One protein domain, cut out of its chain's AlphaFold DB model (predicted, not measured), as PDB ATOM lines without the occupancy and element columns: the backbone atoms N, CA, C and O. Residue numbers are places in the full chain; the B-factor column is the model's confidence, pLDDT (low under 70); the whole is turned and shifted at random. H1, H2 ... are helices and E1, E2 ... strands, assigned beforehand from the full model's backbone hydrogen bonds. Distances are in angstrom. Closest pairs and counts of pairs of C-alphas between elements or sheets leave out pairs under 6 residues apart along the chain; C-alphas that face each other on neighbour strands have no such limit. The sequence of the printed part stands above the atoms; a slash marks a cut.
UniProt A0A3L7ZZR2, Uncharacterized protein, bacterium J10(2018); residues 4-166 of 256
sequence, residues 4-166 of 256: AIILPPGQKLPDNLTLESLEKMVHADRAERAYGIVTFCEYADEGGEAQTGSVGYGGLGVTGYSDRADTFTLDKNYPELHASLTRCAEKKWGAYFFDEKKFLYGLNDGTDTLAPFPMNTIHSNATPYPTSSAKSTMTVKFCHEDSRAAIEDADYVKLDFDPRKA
ATOM      1  N   ALA A   4     131.303 124.557  84.956       97.31
ATOM      2  CA  ALA A   4     129.985 124.765  84.396       97.31
ATOM      3  C   ALA A   4     129.706 126.257  84.164       97.31
ATOM      4  O   ALA A   4     130.242 127.120  84.863       97.31
ATOM      5  N   ILE A   5     128.847 126.539  83.186       97.44
ATOM      6  CA  ILE A   5     128.213 127.840  82.962       97.44
ATOM      7  C   ILE A   5     126.736 127.671  83.287       97.44
ATOM      8  O   ILE A   5     126.072 126.809  82.720       97.44
ATOM      9  N   ILE A   6     126.228 128.490  84.195       96.69
ATOM     10  CA  ILE A   6     124.858 128.455  84.685       96.69
ATOM     11  C   ILE A   6     124.133 129.692  84.169       96.69
ATOM     12  O   ILE A   6     124.626 130.812  84.315       96.69
ATOM     13  N   LEU A   7     122.958 129.491  83.584       96.38
ATOM     14  CA  LEU A   7     122.093 130.542  83.064       96.38
ATOM     15  C   LEU A   7     120.721 130.510  83.749       96.38
ATOM     16  O   LEU A   7     120.262 129.435  84.150       96.38
ATOM     17  N   PRO A   8     120.024 131.655  83.845       95.44
ATOM     18  CA  PRO A   8     118.611 131.686  84.193       95.44
ATOM     19  C   PRO A   8     117.779 130.744  83.298       95.44
ATOM     20  O   PRO A   8     118.136 130.531  82.136       95.44
ATOM     21  N   PRO A   9     116.666 130.181  83.801       93.25
ATOM     22  CA  PRO A   9     115.827 129.264  83.031       93.25
ATOM     23  C   PRO A   9     115.409 129.825  81.667       93.25
ATOM     24  O   PRO A   9     114.994 130.978  81.567       93.25
ATOM     25  N   GLY A  10     115.487 128.988  80.630       89.88
ATOM     26  CA  GLY A  10     115.074 129.335  79.266       89.88
ATOM     27  C   GLY A  10     116.071 130.186  78.472       89.88
ATOM     28  O   GLY A  10     115.811 130.473  77.307       89.88
ATOM     29  N   GLN A  11     117.203 130.577  79.063       94.44
ATOM     30  CA  GLN A  11     118.273 131.285  78.359       94.44
ATOM     31  C   GLN A  11     119.230 130.302  77.670       94.44
ATOM     32  O   GLN A  11     119.481 129.209  78.178       94.44
ATOM     33  N   LYS A  12     119.809 130.722  76.541       95.25
ATOM     34  CA  LYS A  12     120.868 129.996  75.825       95.25
ATOM     35  C   LYS A  12     122.118 130.855  75.689       95.25
ATOM     36  O   LYS A  12     122.050 132.084  75.729       95.25
ATOM     37  N   LEU A  13     123.259 130.197  75.501       95.00
ATOM     38  CA  LEU A  13     124.457 130.876  75.017       95.00
ATOM     39  C   LEU A  13     124.267 131.283  73.544       95.00
ATOM     40  O   LEU A  13     123.571 130.581  72.813       95.00
ATOM     41  N   PRO A  14     124.858 132.406  73.100       91.81
ATOM     42  CA  PRO A  14     124.786 132.836  71.707       91.81
ATOM     43  C   PRO A  14     125.507 131.863  70.761       91.81
ATOM     44  O   PRO A  14     126.546 131.308  71.112       91.81
ATOM     45  N   ASP A  15     125.004 131.741  69.532       85.75
ATOM     46  CA  ASP A  15     125.499 130.824  68.489       85.75
ATOM     47  C   ASP A  15     126.993 131.022  68.177       85.75
ATOM     48  O   ASP A  15     127.755 130.069  68.033       85.75
ATOM     49  N   ASN A  16     127.437 132.283  68.127       85.88
ATOM     50  CA  ASN A  16     128.838 132.665  67.933       85.88
ATOM     51  C   ASN A  16     129.475 133.044  69.269       85.88
ATOM     52  O   ASN A  16     129.935 134.175  69.451       85.88
ATOM     53  N   LEU A  17     129.444 132.117  70.225       93.38
ATOM     54  CA  LEU A  17     130.028 132.336  71.539       93.38
ATOM     55  C   LEU A  17     131.522 132.652  71.404       93.38
ATOM     56  O   LEU A  17     132.313 131.830  70.950       93.38
ATOM     57  N   THR A  18     131.906 133.838  71.855       94.50
ATOM     58  CA  THR A  18     133.296 134.273  72.020       94.50
ATOM     59  C   THR A  18     133.601 134.552  73.487       94.50
ATOM     60  O   THR A  18     132.688 134.769  74.292       94.50
ATOM     61  N   LEU A  19     134.891 134.621  73.825       93.12
ATOM     62  CA  LEU A  19     135.359 135.014  75.156       93.12
ATOM     63  C   LEU A  19     134.736 136.347  75.603       93.12
ATOM     64  O   LEU A  19     134.164 136.418  76.683       93.12
ATOM     65  N   GLU A  20     134.758 137.358  74.733       92.94
ATOM     66  CA  GLU A  20     134.196 138.685  75.016       92.94
ATOM     67  C   GLU A  20     132.672 138.640  75.203       92.94
ATOM     68  O   GLU A  20     132.130 139.284  76.100       92.94
ATOM     69  N   SER A  21     131.958 137.865  74.378       93.88
ATOM     70  CA  SER A  21     130.504 137.733  74.524       93.88
ATOM     71  C   SER A  21     130.122 137.062  75.847       93.88
ATOM     72  O   SER A  21     129.167 137.488  76.495       93.88
ATOM     73  N   LEU A  22     130.902 136.070  76.290       94.94
ATOM     74  CA  LEU A  22     130.672 135.380  77.553       94.94
ATOM     75  C   LEU A  22     131.016 136.274  78.751       94.94
ATOM     76  O   LEU A  22     130.238 136.336  79.699       94.94
ATOM     77  N   GLU A  23     132.119 137.024  78.690       93.69
ATOM     78  CA  GLU A  23     132.475 138.016  79.716       93.69
ATOM     79  C   GLU A  23     131.385 139.081  79.877       93.69
ATOM     80  O   GLU A  23     130.985 139.394  81.002       93.69
ATOM     81  N   LYS A  24     130.830 139.579  78.764       93.56
ATOM     82  CA  LYS A  24     129.691 140.507  78.780       93.56
ATOM     83  C   LYS A  24     128.471 139.904  79.472       93.56
ATOM     84  O   LYS A  24     127.842 140.584  80.280       93.56
ATOM     85  N   MET A  25     128.156 138.634  79.207       95.12
ATOM     86  CA  MET A  25     127.055 137.940  79.884       95.12
ATOM     87  C   MET A  25     127.308 137.778  81.385       95.12
ATOM     88  O   MET A  25     126.377 137.913  82.171       95.12
ATOM     89  N   VAL A  26     128.545 137.536  81.821       95.38
ATOM     90  CA  VAL A  26     128.881 137.439  83.256       95.38
ATOM     91  C   VAL A  26     128.704 138.775  83.988       95.38
ATOM     92  O   VAL A  26     128.328 138.800  85.162       95.38
ATOM     93  N   HIS A  27     128.894 139.894  83.292       95.44
ATOM     94  CA  HIS A  27     128.695 141.240  83.838       95.44
ATOM     95  C   HIS A  27     127.285 141.798  83.597       95.44
ATOM     96  O   HIS A  27     126.977 142.896  84.059       95.44
ATOM     97  N   ALA A  28     126.411 141.061  82.910       94.38
ATOM     98  CA  ALA A  28     125.058 141.510  82.613       94.38
ATOM     99  C   ALA A  28     124.202 141.685  83.882       94.38
ATOM    100  O   ALA A  28     124.577 141.321  85.008       94.38
ATOM    101  N   ASP A  29     123.012 142.251  83.695       92.12
ATOM    102  CA  ASP A  29     122.000 142.302  84.742       92.12
ATOM    103  C   ASP A  29     121.574 140.883  85.136       92.12
ATOM    104  O   ASP A  29     121.571 139.962  84.323       92.12
ATOM    105  N   ARG A  30     121.194 140.687  86.401       89.19
ATOM    106  CA  ARG A  30     120.957 139.350  86.984       89.19
ATOM    107  C   ARG A  30     119.953 138.480  86.219       89.19
ATOM    108  O   ARG A  30     120.034 137.262  86.311       89.19
ATOM    109  N   ALA A  31     119.014 139.087  85.497       89.44
ATOM    110  CA  ALA A  31     118.022 138.369  84.696       89.44
ATOM    111  C   ALA A  31     118.613 137.697  83.441       89.44
ATOM    112  O   ALA A  31     118.032 136.742  82.936       89.44
ATOM    113  N   GLU A  32     119.757 138.181  82.960       91.38
ATOM    114  CA  GLU A  32     120.430 137.733  81.731       91.38
ATOM    115  C   GLU A  32     121.848 137.209  82.017       91.38
ATOM    116  O   GLU A  32     122.577 136.811  81.109       91.38
ATOM    117  N   ARG A  33     122.261 137.232  83.290       93.88
ATOM    118  CA  ARG A  33     123.638 136.978  83.692       93.88
ATOM    119  C   ARG A  33     124.015 135.507  83.575       93.88
ATOM    120  O   ARG A  33     123.312 134.640  84.089       93.88
ATOM    121  N   ALA A  34     125.187 135.253  83.005       95.69
ATOM    122  CA  ALA A  34     125.845 133.956  83.092       95.69
ATOM    123  C   ALA A  34     126.675 133.834  84.379       95.69
ATOM    124  O   ALA A  34     127.361 134.770  84.784       95.69
ATOM    125  N   TYR A  35     126.650 132.666  85.011       94.81
ATOM    126  CA  TYR A  35     127.401 132.383  86.232       94.81
ATOM    127  C   TYR A  35     128.345 131.207  86.004       94.81
ATOM    128  O   TYR A  35     127.919 130.149  85.556       94.81
ATOM    129  N   GLY A  36     129.628 131.360  86.315       94.50
ATOM    130  CA  GLY A  36     130.579 130.253  86.242       94.50
ATOM    131  C   GLY A  36     130.766 129.537  87.567       94.50
ATOM    132  O   GLY A  36     130.872 130.172  88.615       94.50
ATOM    133  N   ILE A  37     130.903 128.216  87.503       94.75
ATOM    134  CA  ILE A  37     131.526 127.423  88.563       94.75
ATOM    135  C   ILE A  37     132.711 126.694  87.945       94.75
ATOM    136  O   ILE A  37     132.557 125.972  86.967       94.75
ATOM    137  N   VAL A  38     133.906 126.899  88.484       93.19
ATOM    138  CA  VAL A  38     135.153 126.324  87.960       93.19
ATOM    139  C   VAL A  38     135.766 125.358  88.973       93.19
ATOM    140  O   VAL A  38     135.162 125.069  90.000       93.19
ATOM    141  N   THR A  39     136.952 124.840  88.640       91.69
ATOM    142  CA  THR A  39     137.799 123.998  89.503       91.69
ATOM    143  C   THR A  39     137.177 122.667  89.923       91.69
ATOM    144  O   THR A  39     137.503 122.123  90.976       91.69
ATOM    145  N   PHE A  40     136.352 122.081  89.049       95.00
ATOM    146  CA  PHE A  40     135.905 120.697  89.221       95.00
ATOM    147  C   PHE A  40     137.097 119.734  89.161       95.00
ATOM    148  O   PHE A  40     137.874 119.730  88.197       95.00
ATOM    149  N   CYS A  41     137.217 118.913  90.200       93.38
ATOM    150  CA  CYS A  41     138.283 117.937  90.388       93.38
ATOM    151  C   CYS A  41     137.792 116.508  90.187       93.38
ATOM    152  O   CYS A  41     138.456 115.731  89.504       93.38
ATOM    153  N   GLU A  42     136.636 116.179  90.752       92.88
ATOM    154  CA  GLU A  42     136.070 114.832  90.725       92.88
ATOM    155  C   GLU A  42     134.608 114.891  90.301       92.88
ATOM    156  O   GLU A  42     133.951 115.925  90.435       92.88
ATOM    157  N   TYR A  43     134.126 113.772  89.776       94.94
ATOM    158  CA  TYR A  43     132.757 113.582  89.330       94.94
ATOM    159  C   TYR A  43     132.195 112.322  89.980       94.94
ATOM    160  O   TYR A  43     132.879 111.299  90.022       94.94
ATOM    161  N   ALA A  44     130.958 112.417  90.449       94.06
ATOM    162  CA  ALA A  44     130.149 111.292  90.874       94.06
ATOM    163  C   ALA A  44     128.741 111.460  90.302       94.06
ATOM    164  O   ALA A  44     128.127 112.524  90.444       94.06
ATOM    165  N   ASP A  45     128.250 110.414  89.655       90.38
ATOM    166  CA  ASP A  45     126.868 110.295  89.227       90.38
ATOM    167  C   ASP A  45     125.979 109.819  90.378       90.38
ATOM    168  O   ASP A  45     126.396 109.096  91.284       90.38
ATOM    169  N   GLU A  46     124.727 110.256  90.344       91.94
ATOM    170  CA  GLU A  46     123.662 109.722  91.175       91.94
ATOM    171  C   GLU A  46     122.436 109.500  90.295       91.94
ATOM    172  O   GLU A  46     121.919 110.444  89.691       91.94
ATOM    173  N   GLY A  47     121.975 108.254  90.239       89.31
ATOM    174  CA  GLY A  47     120.766 107.876  89.529       89.31
ATOM    175  C   GLY A  47     120.861 107.998  88.002       89.31
ATOM    176  O   GLY A  47     121.937 107.926  87.408       89.31
ATOM    177  N   GLY A  48     119.717 108.163  87.338       85.81
ATOM    178  CA  GLY A  48     119.607 108.112  85.877       85.81
ATOM    179  C   GLY A  48     119.622 106.697  85.286       85.81
ATOM    180  O   GLY A  48     119.777 106.543  84.073       85.81
ATOM    181  N   GLU A  49     119.458 105.653  86.100       90.31
ATOM    182  CA  GLU A  49     119.361 104.275  85.625       90.31
ATOM    183  C   GLU A  49     117.949 103.934  85.136       90.31
ATOM    184  O   GLU A  49     116.939 104.416  85.652       90.31
ATOM    185  N   ALA A  50     117.875 103.032  84.155       89.06
ATOM    186  CA  ALA A  50     116.605 102.492  83.692       89.06
ATOM    187  C   ALA A  50     115.938 101.667  84.805       89.06
ATOM    188  O   ALA A  50     116.488 100.679  85.295       89.06
ATOM    189  N   GLN A  51     114.713 102.036  85.159       87.31
ATOM    190  CA  GLN A  51     113.861 101.246  86.035       87.31
ATOM    191  C   GLN A  51     113.134 100.196  85.203       87.31
ATOM    192  O   GLN A  51     112.501 100.519  84.196       87.31
ATOM    193  N   THR A  52     113.215  98.934  85.620       89.06
ATOM    194  CA  THR A  52     112.552  97.823  84.930       89.06
ATOM    195  C   THR A  52     111.433  97.235  85.770       89.06
ATOM    196  O   THR A  52     111.611  96.994  86.963       89.06
ATOM    197  N   GLY A  53     110.314  96.921  85.127       85.19
ATOM    198  CA  GLY A  53     109.167  96.283  85.760       85.19
ATOM    199  C   GLY A  53     108.416  95.365  84.801       85.19
ATOM    200  O   GLY A  53     108.623  95.388  83.586       85.19
ATOM    201  N   SER A  54     107.542  94.534  85.359       80.31
ATOM    202  CA  SER A  54     106.680  93.636  84.588       80.31
ATOM    203  C   SER A  54     105.487  94.407  84.019       80.31
ATOM    204  O   SER A  54     104.732  95.018  84.775       80.31
ATOM    205  N   VAL A  55     105.270  94.348  82.702       74.38
ATOM    206  CA  VAL A  55     104.069  94.911  82.059       74.38
ATOM    207  C   VAL A  55     103.106  93.769  81.724       74.38
ATOM    208  O   VAL A  55     103.261  93.063  80.726       74.38
ATOM    209  N   GLY A  56     102.108  93.554  82.586       76.12
ATOM    210  CA  GLY A  56     101.148  92.452  82.443       76.12
ATOM    211  C   GLY A  56     101.808  91.074  82.592       76.12
ATOM    212  O   GLY A  56     102.562  90.847  83.532       76.12
ATOM    213  N   TYR A  57     101.522  90.154  81.665       78.06
ATOM    214  CA  TYR A  57     102.133  88.812  81.612       78.06
ATOM    215  C   TYR A  57     103.416  88.754  80.753       78.06
ATOM    216  O   TYR A  57     103.915  87.665  80.469       78.06
ATOM    217  N   GLY A  58     103.924  89.903  80.290       75.62
ATOM    218  CA  GLY A  58     105.162  89.999  79.514       75.62
ATOM    219  C   GLY A  58     106.431  89.949  80.376       75.62
ATOM    220  O   GLY A  58     106.370  89.991  81.604       75.62
ATOM    221  N   GLY A  59     107.595  89.865  79.722       80.44
ATOM    222  CA  GLY A  59     108.903  89.970  80.382       80.44
ATOM    223  C   GLY A  59     109.189  91.371  80.944       80.44
ATOM    224  O   GLY A  59     108.389  92.293  80.783       80.44
ATOM    225  N   LEU A  60     110.345  91.534  81.598       84.44
ATOM    226  CA  LEU A  60     110.785  92.831  82.123       84.44
ATOM    227  C   LEU A  60     110.937  93.852  80.986       84.44
ATOM    228  O   LEU A  60     111.631  93.589  80.004       84.44
ATOM    229  N   GLY A  61     110.311  95.016  81.145       84.94
ATOM    230  CA  GLY A  61     110.467  96.176  80.268       84.94
ATOM    231  C   GLY A  61     110.911  97.407  81.056       84.94
ATOM    232  O   GLY A  61     110.745  97.456  82.274       84.94
ATOM    233  N   VAL A  62     111.477  98.401  80.366       87.19
ATOM    234  CA  VAL A  62     111.819  99.700  80.969       87.19
ATOM    235  C   VAL A  62     110.530 100.481  81.229       87.19
ATOM    236  O   VAL A  62     109.753 100.718  80.306       87.19
ATOM    237  N   THR A  63     110.295 100.861  82.483       87.38
ATOM    238  CA  THR A  63     109.104 101.606  82.929       87.38
ATOM    239  C   THR A  63     109.380 103.089  83.157       87.38
ATOM    240  O   THR A  63     108.442 103.873  83.253       87.38
ATOM    241  N   GLY A  64     110.650 103.476  83.250       86.81
ATOM    242  CA  GLY A  64     111.088 104.848  83.480       86.81
ATOM    243  C   GLY A  64     112.588 104.911  83.751       86.81
ATOM    244  O   GLY A  64     113.282 103.902  83.628       86.81
ATOM    245  N   TYR A  65     113.065 106.088  84.138       90.00
ATOM    246  CA  TYR A  65     114.432 106.316  84.600       90.00
ATOM    247  C   TYR A  65     114.381 106.938  85.994       90.00
ATOM    248  O   TYR A  65     113.467 107.711  86.281       90.00
ATOM    249  N   SER A  66     115.327 106.581  86.860       92.19
ATOM    250  CA  SER A  66     115.488 107.246  88.154       92.19
ATOM    251  C   SER A  66     115.908 108.710  87.965       92.19
ATOM    252  O   SER A  66     116.430 109.103  86.914       92.19
ATOM    253  N   ASP A  67     115.676 109.530  88.990       92.56
ATOM    254  CA  ASP A  67     116.179 110.905  89.033       92.56
ATOM    255  C   ASP A  67     117.693 110.912  88.815       92.56
ATOM    256  O   ASP A  67     118.390 110.037  89.320       92.56
ATOM    257  N   ARG A  68     118.202 111.892  88.064       93.81
ATOM    258  CA  ARG A  68     119.626 112.023  87.759       93.81
ATOM    259  C   ARG A  68     120.186 113.284  88.389       93.81
ATOM    260  O   ARG A  68     119.663 114.386  88.195       93.81
ATOM    261  N   ALA A  69     121.320 113.147  89.057       95.81
ATOM    262  CA  ALA A  69     122.120 114.276  89.477       95.81
ATOM    263  C   ALA A  69     123.606 114.046  89.202       95.81
ATOM    264  O   ALA A  69     124.155 112.985  89.477       95.81
ATOM    265  N   ASP A  70     124.262 115.086  88.701       96.38
ATOM    266  CA  ASP A  70     125.703 115.098  88.487       96.38
ATOM    267  C   ASP A  70     126.360 115.903  89.614       96.38
ATOM    268  O   ASP A  70     126.093 117.095  89.788       96.38
ATOM    269  N   THR A  71     127.205 115.250  90.412       97.00
ATOM    270  CA  THR A  71     127.902 115.882  91.537       97.00
ATOM    271  C   THR A  71     129.369 116.084  91.198       97.00
ATOM    272  O   THR A  71     130.072 115.145  90.829       97.00
ATOM    273  N   PHE A  72     129.853 117.313  91.368       96.94
ATOM    274  CA  PHE A  72     131.256 117.657  91.175       96.94
ATOM    275  C   PHE A  72     131.894 118.111  92.482       96.94
ATOM    276  O   PHE A  72     131.371 118.998  93.157       96.94
ATOM    277  N   THR A  73     133.049 117.541  92.814       95.38
ATOM    278  CA  THR A  73     133.895 118.010  93.922       95.38
ATOM    279  C   THR A  73     134.800 119.128  93.420       95.38
ATOM    280  O   THR A  73     135.429 118.985  92.367       95.38
ATOM    281  N   LEU A  74     134.886 120.231  94.162       94.31
ATOM    282  CA  LEU A  74     135.800 121.336  93.874       94.31
ATOM    283  C   LEU A  74     137.150 121.132  94.574       94.31
ATOM    284  O   LEU A  74     137.265 120.391  95.549       94.31
ATOM    285  N   ASP A  75     138.175 121.828  94.093       91.19
ATOM    286  CA  ASP A  75     139.543 121.772  94.629       91.19
ATOM    287  C   ASP A  75     139.668 122.215  96.096       91.19
ATOM    288  O   ASP A  75     140.593 121.801  96.802       91.19
ATOM    289  N   LYS A  76     138.741 123.055  96.560       90.00
ATOM    290  CA  LYS A  76     138.628 123.521  97.944       90.00
ATOM    291  C   LYS A  76     137.199 123.963  98.254       90.00
ATOM    292  O   LYS A  76     136.335 124.022  97.381       90.00
ATOM    293  N   ASN A  77     136.958 124.308  99.514       90.50
ATOM    294  CA  ASN A  77     135.734 124.990  99.910       90.50
ATOM    295  C   ASN A  77     135.765 126.477  99.513       90.50
ATOM    296  O   ASN A  77     136.726 127.177  99.839       90.50
ATOM    297  N   TYR A  78     134.688 126.946  98.880       89.62
ATOM    298  CA  TYR A  78     134.454 128.344  98.498       89.62
ATOM    299  C   TYR A  78     133.213 128.867  99.243       89.62
ATOM    300  O   TYR A  78     132.088 128.670  98.768       89.62
ATOM    301  N   PRO A  79     133.367 129.482 100.432       87.25
ATOM    302  CA  PRO A  79     132.239 129.896 101.273       87.25
ATOM    303  C   PRO A  79     131.244 130.840 100.582       87.25
ATOM    304  O   PRO A  79     130.036 130.739 100.792       87.25
ATOM    305  N   GLU A  80     131.738 131.746  99.745       86.19
ATOM    306  CA  GLU A  80     130.957 132.709  98.967       86.19
ATOM    307  C   GLU A  80     130.079 132.033  97.905       86.19
ATOM    308  O   GLU A  80     128.899 132.377  97.751       86.19
ATOM    309  N   LEU A  81     130.624 131.019  97.227       89.88
ATOM    310  CA  LEU A  81     129.886 130.204  96.270       89.88
ATOM    311  C   LEU A  81     128.860 129.333  96.997       89.88
ATOM    312  O   LEU A  81     127.694 129.315  96.599       89.88
ATOM    313  N   HIS A  82     129.257 128.689  98.101       91.94
ATOM    314  CA  HIS A  82     128.354 127.891  98.927       91.94
ATOM    315  C   HIS A  82     127.146 128.714  99.388       91.94
ATOM    316  O   HIS A  82     126.001 128.323  99.175       91.94
ATOM    317  N   ALA A  83     127.381 129.905  99.950       89.50
ATOM    318  CA  ALA A  83     126.312 130.793 100.397       89.50
ATOM    319  C   ALA A  83     125.385 131.222  99.246       89.50
ATOM    320  O   ALA A  83     124.173 131.342  99.436       89.50
ATOM    321  N   SER A  84     125.936 131.454  98.052       90.19
ATOM    322  CA  SER A  84     125.161 131.861  96.876       90.19
ATOM    323  C   SER A  84     124.283 130.735  96.335       90.19
ATOM    324  O   SER A  84     123.105 130.973  96.064       90.19
ATOM    325  N   LEU A  85     124.818 129.515  96.255       93.75
ATOM    326  CA  LEU A  85     124.065 128.326  95.859       93.75
ATOM    327  C   LEU A  85     122.982 127.984  96.886       93.75
ATOM    328  O   LEU A  85     121.841 127.751  96.505       93.75
ATOM    329  N   THR A  86     123.285 128.064  98.184       93.38
ATOM    330  CA  THR A  86     122.300 127.829  99.252       93.38
ATOM    331  C   THR A  86     121.127 128.810  99.179       93.38
ATOM    332  O   THR A  86     119.976 128.403  99.308       93.38
ATOM    333  N   ARG A  87     121.374 130.095  98.880       91.00
ATOM    334  CA  ARG A  87     120.299 131.085  98.654       91.00
ATOM    335  C   ARG A  87     119.451 130.807  97.408       91.00
ATOM    336  O   ARG A  87     118.370 131.378  97.278       91.00
ATOM    337  N   CYS A  88     119.950 129.998  96.479       90.06
ATOM    338  CA  CYS A  88     119.311 129.722  95.194       90.06
ATOM    339  C   CYS A  88     118.876 128.258  95.035       90.06
ATOM    340  O   CYS A  88     118.470 127.885  93.938       90.06
ATOM    341  N   ALA A  89     118.923 127.454  96.101       89.38
ATOM    342  CA  ALA A  89     118.683 126.012  96.040       89.38
ATOM    343  C   ALA A  89     117.257 125.639  95.592       89.38
ATOM    344  O   ALA A  89     117.039 124.547  95.086       89.38
ATOM    345  N   GLU A  90     116.281 126.535  95.727       91.31
ATOM    346  CA  GLU A  90     114.898 126.299  95.279       91.31
ATOM    347  C   GLU A  90     114.613 126.866  93.877       91.31
ATOM    348  O   GLU A  90     113.465 126.926  93.441       91.31
ATOM    349  N   LYS A  91     115.646 127.330  93.164       93.94
ATOM    350  CA  LYS A  91     115.507 127.892  91.820       93.94
ATOM    351  C   LYS A  91     115.930 126.886  90.760       93.94
ATOM    352  O   LYS A  91     116.945 126.207  90.905       93.94
ATOM    353  N   LYS A  92     115.184 126.894  89.656       96.75
ATOM    354  CA  LYS A  92     115.577 126.243  88.408       96.75
ATOM    355  C   LYS A  92     116.690 127.019  87.717       96.75
ATOM    356  O   LYS A  92     116.770 128.243  87.852       96.75
ATOM    357  N   TRP A  93     117.486 126.308  86.929       97.38
ATOM    358  CA  TRP A  93     118.603 126.865  86.168       97.38
ATOM    359  C   TRP A  93     118.810 126.102  84.859       97.38
ATOM    360  O   TRP A  93     118.335 124.984  84.710       97.38
ATOM    361  N   GLY A  94     119.539 126.689  83.916       97.69
ATOM    362  CA  GLY A  94     120.178 125.955  82.825       97.69
ATOM    363  C   GLY A  94     121.666 125.787  83.121       97.69
ATOM    364  O   GLY A  94     122.292 126.739  83.582       97.69
ATOM    365  N   ALA A  95     122.241 124.615  82.863       97.50
ATOM    366  CA  ALA A  95     123.671 124.370  83.022       97.50
ATOM    367  C   ALA A  95     124.307 123.858  81.723       97.50
ATOM    368  O   ALA A  95     123.815 122.922  81.105       97.50
ATOM    369  N   TYR A  96     125.439 124.440  81.347       97.94
ATOM    370  CA  TYR A  96     126.390 123.849  80.412       97.94
ATOM    371  C   TYR A  96     127.607 123.371  81.187       97.94
ATOM    372  O   TYR A  96     128.037 124.038  82.126       97.94
ATOM    373  N   PHE A  97     128.222 122.277  80.754       97.75
ATOM    374  CA  PHE A  97     129.502 121.830  81.301       97.75
ATOM    375  C   PHE A  97     130.617 122.097  80.305       97.75
ATOM    376  O   PHE A  97     130.379 122.141  79.104       97.75
ATOM    377  N   PHE A  98     131.847 122.259  80.778       96.94
ATOM    378  CA  PHE A  98     133.000 122.317  79.884       96.94
ATOM    379  C   PHE A  98     134.190 121.532  80.423       96.94
ATOM    380  O   PHE A  98     134.317 121.297  81.630       96.94
ATOM    381  N   ASP A  99     135.083 121.116  79.527       95.56
ATOM    382  CA  ASP A  99     136.280 120.345  79.858       95.56
ATOM    383  C   ASP A  99     137.595 121.097  79.576       95.56
ATOM    384  O   ASP A  99     137.626 122.263  79.184       95.56
ATOM    385  N   GLU A 100     138.719 120.425  79.819       92.75
ATOM    386  CA  GLU A 100     140.058 120.984  79.591       92.75
ATOM    387  C   GLU A 100     140.435 121.119  78.110       92.75
ATOM    388  O   GLU A 100     141.379 121.835  77.777       92.75
ATOM    389  N   LYS A 101     139.701 120.445  77.219       95.44
ATOM    390  CA  LYS A 101     139.892 120.473  75.767       95.44
ATOM    391  C   LYS A 101     138.984 121.497  75.085       95.44
ATOM    392  O   LYS A 101     138.979 121.555  73.853       95.44
ATOM    393  N   LYS A 102     138.311 122.344  75.878       95.12
ATOM    394  CA  LYS A 102     137.401 123.412  75.438       95.12
ATOM    395  C   LYS A 102     136.129 122.883  74.777       95.12
ATOM    396  O   LYS A 102     135.521 123.587  73.976       95.12
ATOM    397  N   PHE A 103     135.729 121.652  75.081       96.75
ATOM    398  CA  PHE A 103     134.395 121.201  74.718       96.75
ATOM    399  C   PHE A 103     133.384 121.793  75.689       96.75
ATOM    400  O   PHE A 103     133.604 121.767  76.899       96.75
ATOM    401  N   LEU A 104     132.309 122.339  75.134       97.06
ATOM    402  CA  LEU A 104     131.110 122.772  75.829       97.06
ATOM    403  C   LEU A 104     130.033 121.712  75.599       97.06
ATOM    404  O   LEU A 104     129.793 121.331  74.459       97.06
ATOM    405  N   TYR A 105     129.403 121.257  76.672       97.25
ATOM    406  CA  TYR A 105     128.402 120.197  76.692       97.25
ATOM    407  C   TYR A 105     127.048 120.767  77.105       97.25
ATOM    408  O   TYR A 105     126.973 121.575  78.037       97.25
ATOM    409  N   GLY A 106     125.996 120.309  76.440       97.19
ATOM    410  CA  GLY A 106     124.616 120.752  76.605       97.19
ATOM    411  C   GLY A 106     123.672 119.784  75.897       97.19
ATOM    412  O   GLY A 106     124.013 118.616  75.720       97.19
ATOM    413  N   LEU A 107     122.512 120.272  75.472       96.75
ATOM    414  CA  LEU A 107     121.500 119.493  74.769       96.75
ATOM    415  C   LEU A 107     121.344 119.937  73.318       96.75
ATOM    416  O   LEU A 107     121.301 121.134  73.022       96.75
ATOM    417  N   ASN A 108     121.192 118.965  72.428       95.31
ATOM    418  CA  ASN A 108     120.660 119.176  71.096       95.31
ATOM    419  C   ASN A 108     119.130 119.186  71.172       95.31
ATOM    420  O   ASN A 108     118.485 118.144  71.207       95.31
ATOM    421  N   ASP A 109     118.543 120.378  71.189       92.38
ATOM    422  CA  ASP A 109     117.091 120.563  71.222       92.38
ATOM    423  C   ASP A 109     116.473 120.734  69.821       92.38
ATOM    424  O   ASP A 109     115.385 121.292  69.671       92.38
ATOM    425  N   GLY A 110     117.180 120.281  68.780       90.25
ATOM    426  CA  GLY A 110     116.765 120.411  67.384       90.25
ATOM    427  C   GLY A 110     116.989 121.801  66.782       90.25
ATOM    428  O   GLY A 110     116.534 122.054  65.666       90.25
ATOM    429  N   THR A 111     117.675 122.699  67.496       89.81
ATOM    430  CA  THR A 111     118.141 123.990  66.965       89.81
ATOM    431  C   THR A 111     119.632 123.949  66.623       89.81
ATOM    432  O   THR A 111     120.342 123.030  67.022       89.81
ATOM    433  N   ASP A 112     120.125 124.965  65.910       85.06
ATOM    434  CA  ASP A 112     121.546 125.069  65.537       85.06
ATOM    435  C   ASP A 112     122.469 125.370  66.736       85.06
ATOM    436  O   ASP A 112     123.694 125.285  66.617       85.06
ATOM    437  N   THR A 113     121.891 125.701  67.896       90.19
ATOM    438  CA  THR A 113     122.628 126.148  69.079       90.19
ATOM    439  C   THR A 113     122.323 125.280  70.275       90.19
ATOM    440  O   THR A 113     121.179 125.170  70.728       90.19
ATOM    441  N   LEU A 114     123.402 124.744  70.839       94.19
ATOM    442  CA  LEU A 114     123.387 123.909  72.025       94.19
ATOM    443  C   LEU A 114     122.573 124.577  73.144       94.19
ATOM    444  O   LEU A 114     122.879 125.691  73.577       94.19
ATOM    445  N   ALA A 115     121.534 123.903  73.620       96.62
ATOM    446  CA  ALA A 115     120.742 124.324  74.767       96.62
ATOM    447  C   ALA A 115     121.439 123.922  76.080       96.62
ATOM    448  O   ALA A 115     122.227 122.972  76.088       96.62
ATOM    449  N   PRO A 116     121.196 124.611  77.208       97.44
ATOM    450  CA  PRO A 116     121.685 124.126  78.490       97.44
ATOM    451  C   PRO A 116     120.917 122.868  78.908       97.44
ATOM    452  O   PRO A 116     119.742 122.710  78.578       97.44
ATOM    453  N   PHE A 117     121.532 122.031  79.738       97.62
ATOM    454  CA  PHE A 117     120.789 121.032  80.496       97.62
ATOM    455  C   PHE A 117     119.832 121.750  81.470       97.62
ATOM    456  O   PHE A 117     120.292 122.591  82.256       97.62
ATOM    457  N   PRO A 118     118.520 121.461  81.452       97.25
ATOM    458  CA  PRO A 118     117.576 122.041  82.395       97.25
ATOM    459  C   PRO A 118     117.765 121.405  83.775       97.25
ATOM    460  O   PRO A 118     117.649 120.193  83.947       97.25
ATOM    461  N   MET A 119     118.061 122.238  84.768       97.38
ATOM    462  CA  MET A 119     118.257 121.847  86.159       97.38
ATOM    463  C   MET A 119     117.029 122.210  86.982       97.38
ATOM    464  O   MET A 119     116.630 123.379  87.040       97.38
ATOM    465  N   ASN A 120     116.493 121.234  87.712       95.69
ATOM    466  CA  ASN A 120     115.463 121.497  88.711       95.69
ATOM    467  C   ASN A 120     116.037 122.284  89.903       95.69
ATOM    468  O   ASN A 120     115.378 123.158  90.461       95.69
ATOM    469  N   THR A 121     117.288 121.994  90.270       96.12
ATOM    470  CA  THR A 121     118.045 122.733  91.285       96.12
ATOM    471  C   THR A 121     119.547 122.541  91.095       96.12
ATOM    472  O   THR A 121     120.003 121.503  90.609       96.12
ATOM    473  N   ILE A 122     120.318 123.542  91.518       97.19
ATOM    474  CA  ILE A 122     121.760 123.439  91.717       97.19
ATOM    475  C   ILE A 122     122.037 123.841  93.162       97.19
ATOM    476  O   ILE A 122     121.731 124.961  93.573       97.19
ATOM    477  N   HIS A 123     122.626 122.938  93.938       95.88
ATOM    478  CA  HIS A 123     122.965 123.192  95.335       95.88
ATOM    479  C   HIS A 123     124.359 122.667  95.657       95.88
ATOM    480  O   HIS A 123     125.011 122.027  94.837       95.88
ATOM    481  N   SER A 124     124.848 122.976  96.852       95.31
ATOM    482  CA  SER A 124     126.178 122.555  97.283       95.31
ATOM    483  C   SER A 124     126.159 122.024  98.701       95.31
ATOM    484  O   SER A 124     125.340 122.448  99.513       95.31
ATOM    485  N   ASN A 125     127.105 121.139  98.991       93.06
ATOM    486  CA  ASN A 125     127.420 120.693 100.339       93.06
ATOM    487  C   ASN A 125     128.887 121.004 100.616       93.06
ATOM    488  O   ASN A 125     129.752 120.750  99.780       93.06
ATOM    489  N   ALA A 126     129.176 121.552 101.790       90.62
ATOM    490  CA  ALA A 126     130.527 121.933 102.172       90.62
ATOM    491  C   ALA A 126     130.962 121.197 103.440       90.62
ATOM    492  O   ALA A 126     130.200 121.067 104.396       90.62
ATOM    493  N   THR A 127     132.224 120.775 103.463       87.19
ATOM    494  CA  THR A 127     132.966 120.478 104.690       87.19
ATOM    495  C   THR A 127     133.853 121.691 104.965       87.19
ATOM    496  O   THR A 127     134.960 121.768 104.428       87.19
ATOM    497  N   PRO A 128     133.370 122.689 105.730       82.25
ATOM    498  CA  PRO A 128     133.993 124.007 105.760       82.25
ATOM    499  C   PRO A 128     135.368 124.013 106.425       82.25
ATOM    500  O   PRO A 128     136.266 124.723 105.969       82.25
ATOM    501  N   TYR A 129     135.558 123.195 107.456       85.44
ATOM    502  CA  TYR A 129     136.806 123.108 108.207       85.44
ATOM    503  C   TYR A 129     137.490 121.766 107.941       85.44
ATOM    504  O   TYR A 129     136.803 120.743 107.887       85.44
ATOM    505  N   PRO A 130     138.827 121.740 107.782       83.25
ATOM    506  CA  PRO A 130     139.545 120.484 107.662       83.25
ATOM    507  C   PRO A 130     139.381 119.664 108.948       83.25
ATOM    508  O   PRO A 130     139.361 120.205 110.054       83.25
ATOM    509  N   THR A 131     139.289 118.351 108.797       79.94
ATOM    510  CA  THR A 131     139.334 117.401 109.913       79.94
ATOM    511  C   THR A 131     140.715 116.752 109.972       79.94
ATOM    512  O   THR A 131     141.537 116.927 109.072       79.94
ATOM    513  N   SER A 132     140.985 115.954 111.008       81.81
ATOM    514  CA  SER A 132     142.235 115.183 111.100       81.81
ATOM    515  C   SER A 132     142.458 114.230 109.919       81.81
ATOM    516  O   SER A 132     143.586 113.800 109.699       81.81
ATOM    517  N   SER A 133     141.398 113.894 109.174       78.88
ATOM    518  CA  SER A 133     141.419 112.878 108.116       78.88
ATOM    519  C   SER A 133     141.043 113.411 106.730       78.88
ATOM    520  O   SER A 133     141.173 112.680 105.754       78.88
ATOM    521  N   ALA A 134     140.585 114.663 106.612       78.81
ATOM    522  CA  ALA A 134     140.136 115.227 105.340       78.81
ATOM    523  C   ALA A 134     140.363 116.740 105.262       78.81
ATOM    524  O   ALA A 134     140.192 117.468 106.242       78.81
ATOM    525  N   LYS A 135     140.715 117.224 104.068       84.38
ATOM    526  CA  LYS A 135     140.809 118.660 103.783       84.38
ATOM    527  C   LYS A 135     139.412 119.287 103.723       84.38
ATOM    528  O   LYS A 135     138.423 118.600 103.484       84.38
ATOM    529  N   SER A 136     139.360 120.604 103.907       86.44
ATOM    530  CA  SER A 136     138.162 121.390 103.607       86.44
ATOM    531  C   SER A 136     137.816 121.245 102.122       86.44
ATOM    532  O   SER A 136     138.693 121.393 101.269       86.44
ATOM    533  N   THR A 137     136.562 120.918 101.822       88.56
ATOM    534  CA  THR A 137     136.092 120.617 100.463       88.56
ATOM    535  C   THR A 137     134.644 121.052 100.285       88.56
ATOM    536  O   THR A 137     133.921 121.251 101.266       88.56
ATOM    537  N   MET A 138     134.213 121.194  99.037       93.75
ATOM    538  CA  MET A 138     132.829 121.458  98.675       93.75
ATOM    539  C   MET A 138     132.449 120.636  97.448       93.75
ATOM    540  O   MET A 138     133.246 120.488  96.521       93.75
ATOM    541  N   THR A 139     131.219 120.137  97.431       95.44
ATOM    542  CA  THR A 139     130.595 119.554  96.248       95.44
ATOM    543  C   THR A 139     129.487 120.462  95.739       95.44
ATOM    544  O   THR A 139     128.811 121.135  96.521       95.44
ATOM    545  N   VAL A 140     129.292 120.482  94.426       96.94
ATOM    546  CA  VAL A 140     128.146 121.117  93.772       96.94
ATOM    547  C   VAL A 140     127.384 120.035  93.026       96.94
ATOM    548  O   VAL A 140     127.972 119.286  92.247       96.94
ATOM    549  N   LYS A 141     126.085 119.946  93.291       96.81
ATOM    550  CA  LYS A 141     125.181 118.944  92.740       96.81
ATOM    551  C   LYS A 141     124.206 119.606  91.774       96.81
ATOM    552  O   LYS A 141     123.516 120.561  92.139       96.81
ATOM    553  N   PHE A 142     124.177 119.085  90.555       97.50
ATOM    554  CA  PHE A 142     123.341 119.521  89.443       97.50
ATOM    555  C   PHE A 142     122.218 118.500  89.260       97.50
ATOM    556  O   PHE A 142     122.467 117.398  88.775       97.50
ATOM    557  N   CYS A 143     121.005 118.835  89.701       96.81
ATOM    558  CA  CYS A 143     119.855 117.934  89.620       96.81
ATOM    559  C   CYS A 143     119.086 118.196  88.325       96.81
ATOM    560  O   CYS A 143     118.489 119.267  88.175       96.81
ATOM    561  N   HIS A 144     119.088 117.223  87.414       96.50
ATOM    562  CA  HIS A 144     118.439 117.337  86.107       96.50
ATOM    563  C   HIS A 144     116.918 117.368  86.245       96.50
ATOM    564  O   HIS A 144     116.352 116.706  87.110       96.50
ATOM    565  N   GLU A 145     116.251 118.155  85.399       95.50
ATOM    566  CA  GLU A 145     114.786 118.159  85.314       95.50
ATOM    567  C   GLU A 145     114.250 116.909  84.598       95.50
ATOM    568  O   GLU A 145     113.209 116.388  84.985       95.50
ATOM    569  N   ASP A 146     114.981 116.406  83.599       92.88
ATOM    570  CA  ASP A 146     114.651 115.182  82.869       92.88
ATOM    571  C   ASP A 146     115.912 114.331  82.674       92.88
ATOM    572  O   ASP A 146     116.798 114.659  81.880       92.88
ATOM    573  N   SER A 147     115.991 113.224  83.415       91.44
ATOM    574  CA  SER A 147     117.113 112.283  83.360       91.44
ATOM    575  C   SER A 147     117.316 111.669  81.979       91.44
ATOM    576  O   SER A 147     118.448 111.361  81.611       91.44
ATOM    577  N   ARG A 148     116.233 111.441  81.232       90.56
ATOM    578  CA  ARG A 148     116.278 110.754  79.944       90.56
ATOM    579  C   ARG A 148     116.758 111.702  78.857       90.56
ATOM    580  O   ARG A 148     117.698 111.352  78.149       90.56
ATOM    581  N   ALA A 149     116.182 112.902  78.782       91.06
ATOM    582  CA  ALA A 149     116.627 113.932  77.841       91.06
ATOM    583  C   ALA A 149     118.102 114.303  78.079       91.06
ATOM    584  O   ALA A 149     118.881 114.420  77.139       91.06
ATOM    585  N   ALA A 150     118.529 114.365  79.347       92.31
ATOM    586  CA  ALA A 150     119.930 114.588  79.711       92.31
ATOM    587  C   ALA A 150     120.910 113.519  79.188       92.31
ATOM    588  O   ALA A 150     122.114 113.769  79.159       92.31
ATOM    589  N   ILE A 151     120.421 112.334  78.811       91.12
ATOM    590  CA  ILE A 151     121.227 111.233  78.272       91.12
ATOM    591  C   ILE A 151     121.070 111.136  76.753       91.12
ATOM    592  O   ILE A 151     122.070 111.019  76.050       91.12
ATOM    593  N   GLU A 152     119.832 111.147  76.255       93.50
ATOM    594  CA  GLU A 152     119.519 110.927  74.837       93.50
ATOM    595  C   GLU A 152     119.898 112.129  73.967       93.50
ATOM    596  O   GLU A 152     120.429 111.937  72.873       93.50
ATOM    597  N   ASP A 153     119.698 113.346  74.477       95.50
ATOM    598  CA  ASP A 153     119.870 114.585  73.711       95.50
ATOM    599  C   ASP A 153     121.202 115.289  74.022       95.50
ATOM    600  O   ASP A 153     121.450 116.399  73.551       95.50
ATOM    601  N   ALA A 154     122.075 114.673  74.826       95.44
ATOM    602  CA  ALA A 154     123.371 115.242  75.179       95.44
ATOM    603  C   ALA A 154     124.270 115.417  73.945       95.44
ATOM    604  O   ALA A 154     124.554 114.464  73.220       95.44
ATOM    605  N   ASP A 155     124.788 116.628  73.759       97.00
ATOM    606  CA  ASP A 155     125.659 116.986  72.641       97.00
ATOM    607  C   ASP A 155     126.778 117.940  73.091       97.00
ATOM    608  O   ASP A 155     126.815 118.410  74.239       97.00
ATOM    609  N   TYR A 156     127.741 118.198  72.208       95.75
ATOM    610  CA  TYR A 156     128.899 119.025  72.503       95.75
ATOM    611  C   TYR A 156     129.414 119.815  71.300       95.75
ATOM    612  O   TYR A 156     129.447 119.354  70.164       95.75
ATOM    613  N   VAL A 157     129.944 121.002  71.586       95.44
ATOM    614  CA  VAL A 157     130.629 121.856  70.612       95.44
ATOM    615  C   VAL A 157     132.022 122.204  71.113       95.44
ATOM    616  O   VAL A 157     132.258 122.353  72.313       95.44
ATOM    617  N   LYS A 158     132.985 122.324  70.200       95.44
ATOM    618  CA  LYS A 158     134.340 122.762  70.541       95.44
ATOM    619  C   LYS A 158     134.443 124.279  70.451       95.44
ATOM    620  O   LYS A 158     134.216 124.844  69.387       95.44
ATOM    621  N   LEU A 159     134.873 124.909  71.536       94.88
ATOM    622  CA  LEU A 159     135.173 126.335  71.584       94.88
ATOM    623  C   LEU A 159     136.626 126.604  71.167       94.88
ATOM    624  O   LEU A 159     137.531 125.781  71.355       94.88
ATOM    625  N   ASP A 160     136.871 127.784  70.614       94.94
ATOM    626  CA  ASP A 160     138.206 128.275  70.267       94.94
ATOM    627  C   ASP A 160     138.941 128.872  71.488       94.94
ATOM    628  O   ASP A 160     140.176 128.797  71.589       94.94
ATOM    629  N   PHE A 161     138.200 129.346  72.490       94.69
ATOM    630  CA  PHE A 161     138.717 129.873  73.756       94.69
ATOM    631  C   PHE A 161     138.518 128.914  74.944       94.69
ATOM    632  O   PHE A 161     137.861 127.884  74.851       94.69
ATOM    633  N   ASP A 162     139.160 129.228  76.071       93.88
ATOM    634  CA  ASP A 162     138.980 128.508  77.337       93.88
ATOM    635  C   ASP A 162     137.903 129.210  78.182       93.88
ATOM    636  O   ASP A 162     138.165 130.329  78.641       93.88
ATOM    637  N   PRO A 163     136.728 128.590  78.419       92.88
ATOM    638  CA  PRO A 163     135.628 129.219  79.151       92.88
ATOM    639  C   PRO A 163     136.007 129.708  80.540       92.88
ATOM    640  O   PRO A 163     135.497 130.731  80.981       92.88
ATOM    641  N   ARG A 164     136.959 129.041  81.206       91.56
ATOM    642  CA  ARG A 164     137.403 129.396  82.564       91.56
ATOM    643  C   ARG A 164     137.921 130.825  82.671       91.56
ATOM    644  O   ARG A 164     137.919 131.382  83.761       91.56
ATOM    645  N   LYS A 165     138.398 131.398  81.565       89.94
ATOM    646  CA  LYS A 165     138.914 132.770  81.529       89.94
ATOM    647  C   LYS A 165     137.802 133.815  81.570       89.94
ATOM    648  O   LYS A 165     138.020 134.879  82.126       89.94
ATOM    649  N   ALA A 166     136.634 133.482  81.023       88.38
ATOM    650  CA  ALA A 166     135.495 134.386  80.898       88.38
ATOM    651  C   ALA A 166     134.443 134.191  81.998       88.38
ATOM    652  O   ALA A 166     133.630 135.076  82.233       88.38
TER     653      ALA A 166
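This is residues 4 to 166 of the 256 residues of an uncharacterized protein of bacterium J10(2018) (UniProt A0A3L7ZZR2). Picture one strongly twisted sheet that folds over at the bend of E9 into two wings, E3, E6, E10 and the later part of E9 on one, E2, E1, E7, E8 and E11 on the other, with the narrow hairpin E4 and E5, residues 50 to 65, sticking out as a long arm. H2 packs on E9 and E10, H1 sits near E1 and E2, and short H3 lies beside the strands; the tip of the hairpin E9 and E10, residues 128 to 136, reaches out too. The 163 printed residues hold, in order, E1 H1 E2 E3 E4 E5 E6 H2 E7 E8 E9 E10 H3 E11, three helices and eleven strands of mixed class; the nine-strand sheet is branched, its neighbour pairs antiparallel, and E4 and E5 make a second antiparallel sheet. The whole is compact, with a radius of gyration of the C-alphas of 17.6 A, and spans 58 by 50 by 30 A, the arm included.

Start at E1, residues 4 to 7: E2, residues 35 to 38, is its antiparallel neighbour on one side, with N 6 and O 35 at 2.7 A, and E7, residues 93 to 98, on the other, with N 5 and O 96 at 2.8 A. H1, residues 19 to 26, only grazes the branched sheet; its closest C-alpha to E2 is that of Val 26, 6.1 A from that of Tyr 35. Next look at E3, residues 40 to 47, an edge strand antiparallel to E6, residues 68 to 74, with N 44 and O 71 at 2.9 A. E3 runs on at 9 degrees into E4, residues 50 to 54, which forms a hairpin with E5, residues 60 to 65; N 51 and O 64 are 2.8 A apart. On the other side of E6 you meet E10, residues 137 to 144, antiparallel, with N 72 and O 140 at 2.9 A. E9, residues 117 to 127, bends by 75 degrees at residue 120 and pairs with E7 over residues 117 to 119, N 117 and O 95 being 2.8 A apart. Over its residues 119 to 127 it pairs with E10 as a hairpin, with N 139 and O 125 at 2.8 A. H2, residues 79 to 87, is on this sheet at a height of 8.5 A, over E10 and only just over E9, with 3 of its C-alphas there; the closest C-alphas of H2 and E9, Leu 85 and His 123, are 5.3 A apart. E7 makes a hairpin with E8, residues 103 to 107, N 105 and O 97 being 2.8 A apart, and E8 has E11, residues 154 to 158, on its other side, with N 104 and O 157 at 2.8 A. H3, residues 149 to 152, is on the sheet but over none of its strands. In H1 and H2 every O i to N i+4 pair is within hydrogen-bond range; H3 is too short for one, and its one O i to N i+3 pair is not within range.

Find C-alpha 4 at (129.985, 124.765, 84.396), where E1 begins. From C-alpha 40, E3 runs 19.8 A, and E6 covers 19.6 A. E9, the longest strand, goes from C-alpha 117 at (120.789, 121.032, 80.496) to C-alpha 127 at (132.966, 120.478, 104.690), 27.1 A, and E10 returns over 23.0 A. H2 measures 12.3 A and H1 10.7 A. E11 ends at C-alpha 158, (134.340, 122.762, 70.541).

The C-alphas of Glu 20 and Tyr 57, 59.7 A apart, are the two farthest from each other. The printed part has no cut, and the one long link is E1 to H1, with 11 residues. The mean pLDDT of the printed part is 92.0, and no printed residue is under 70.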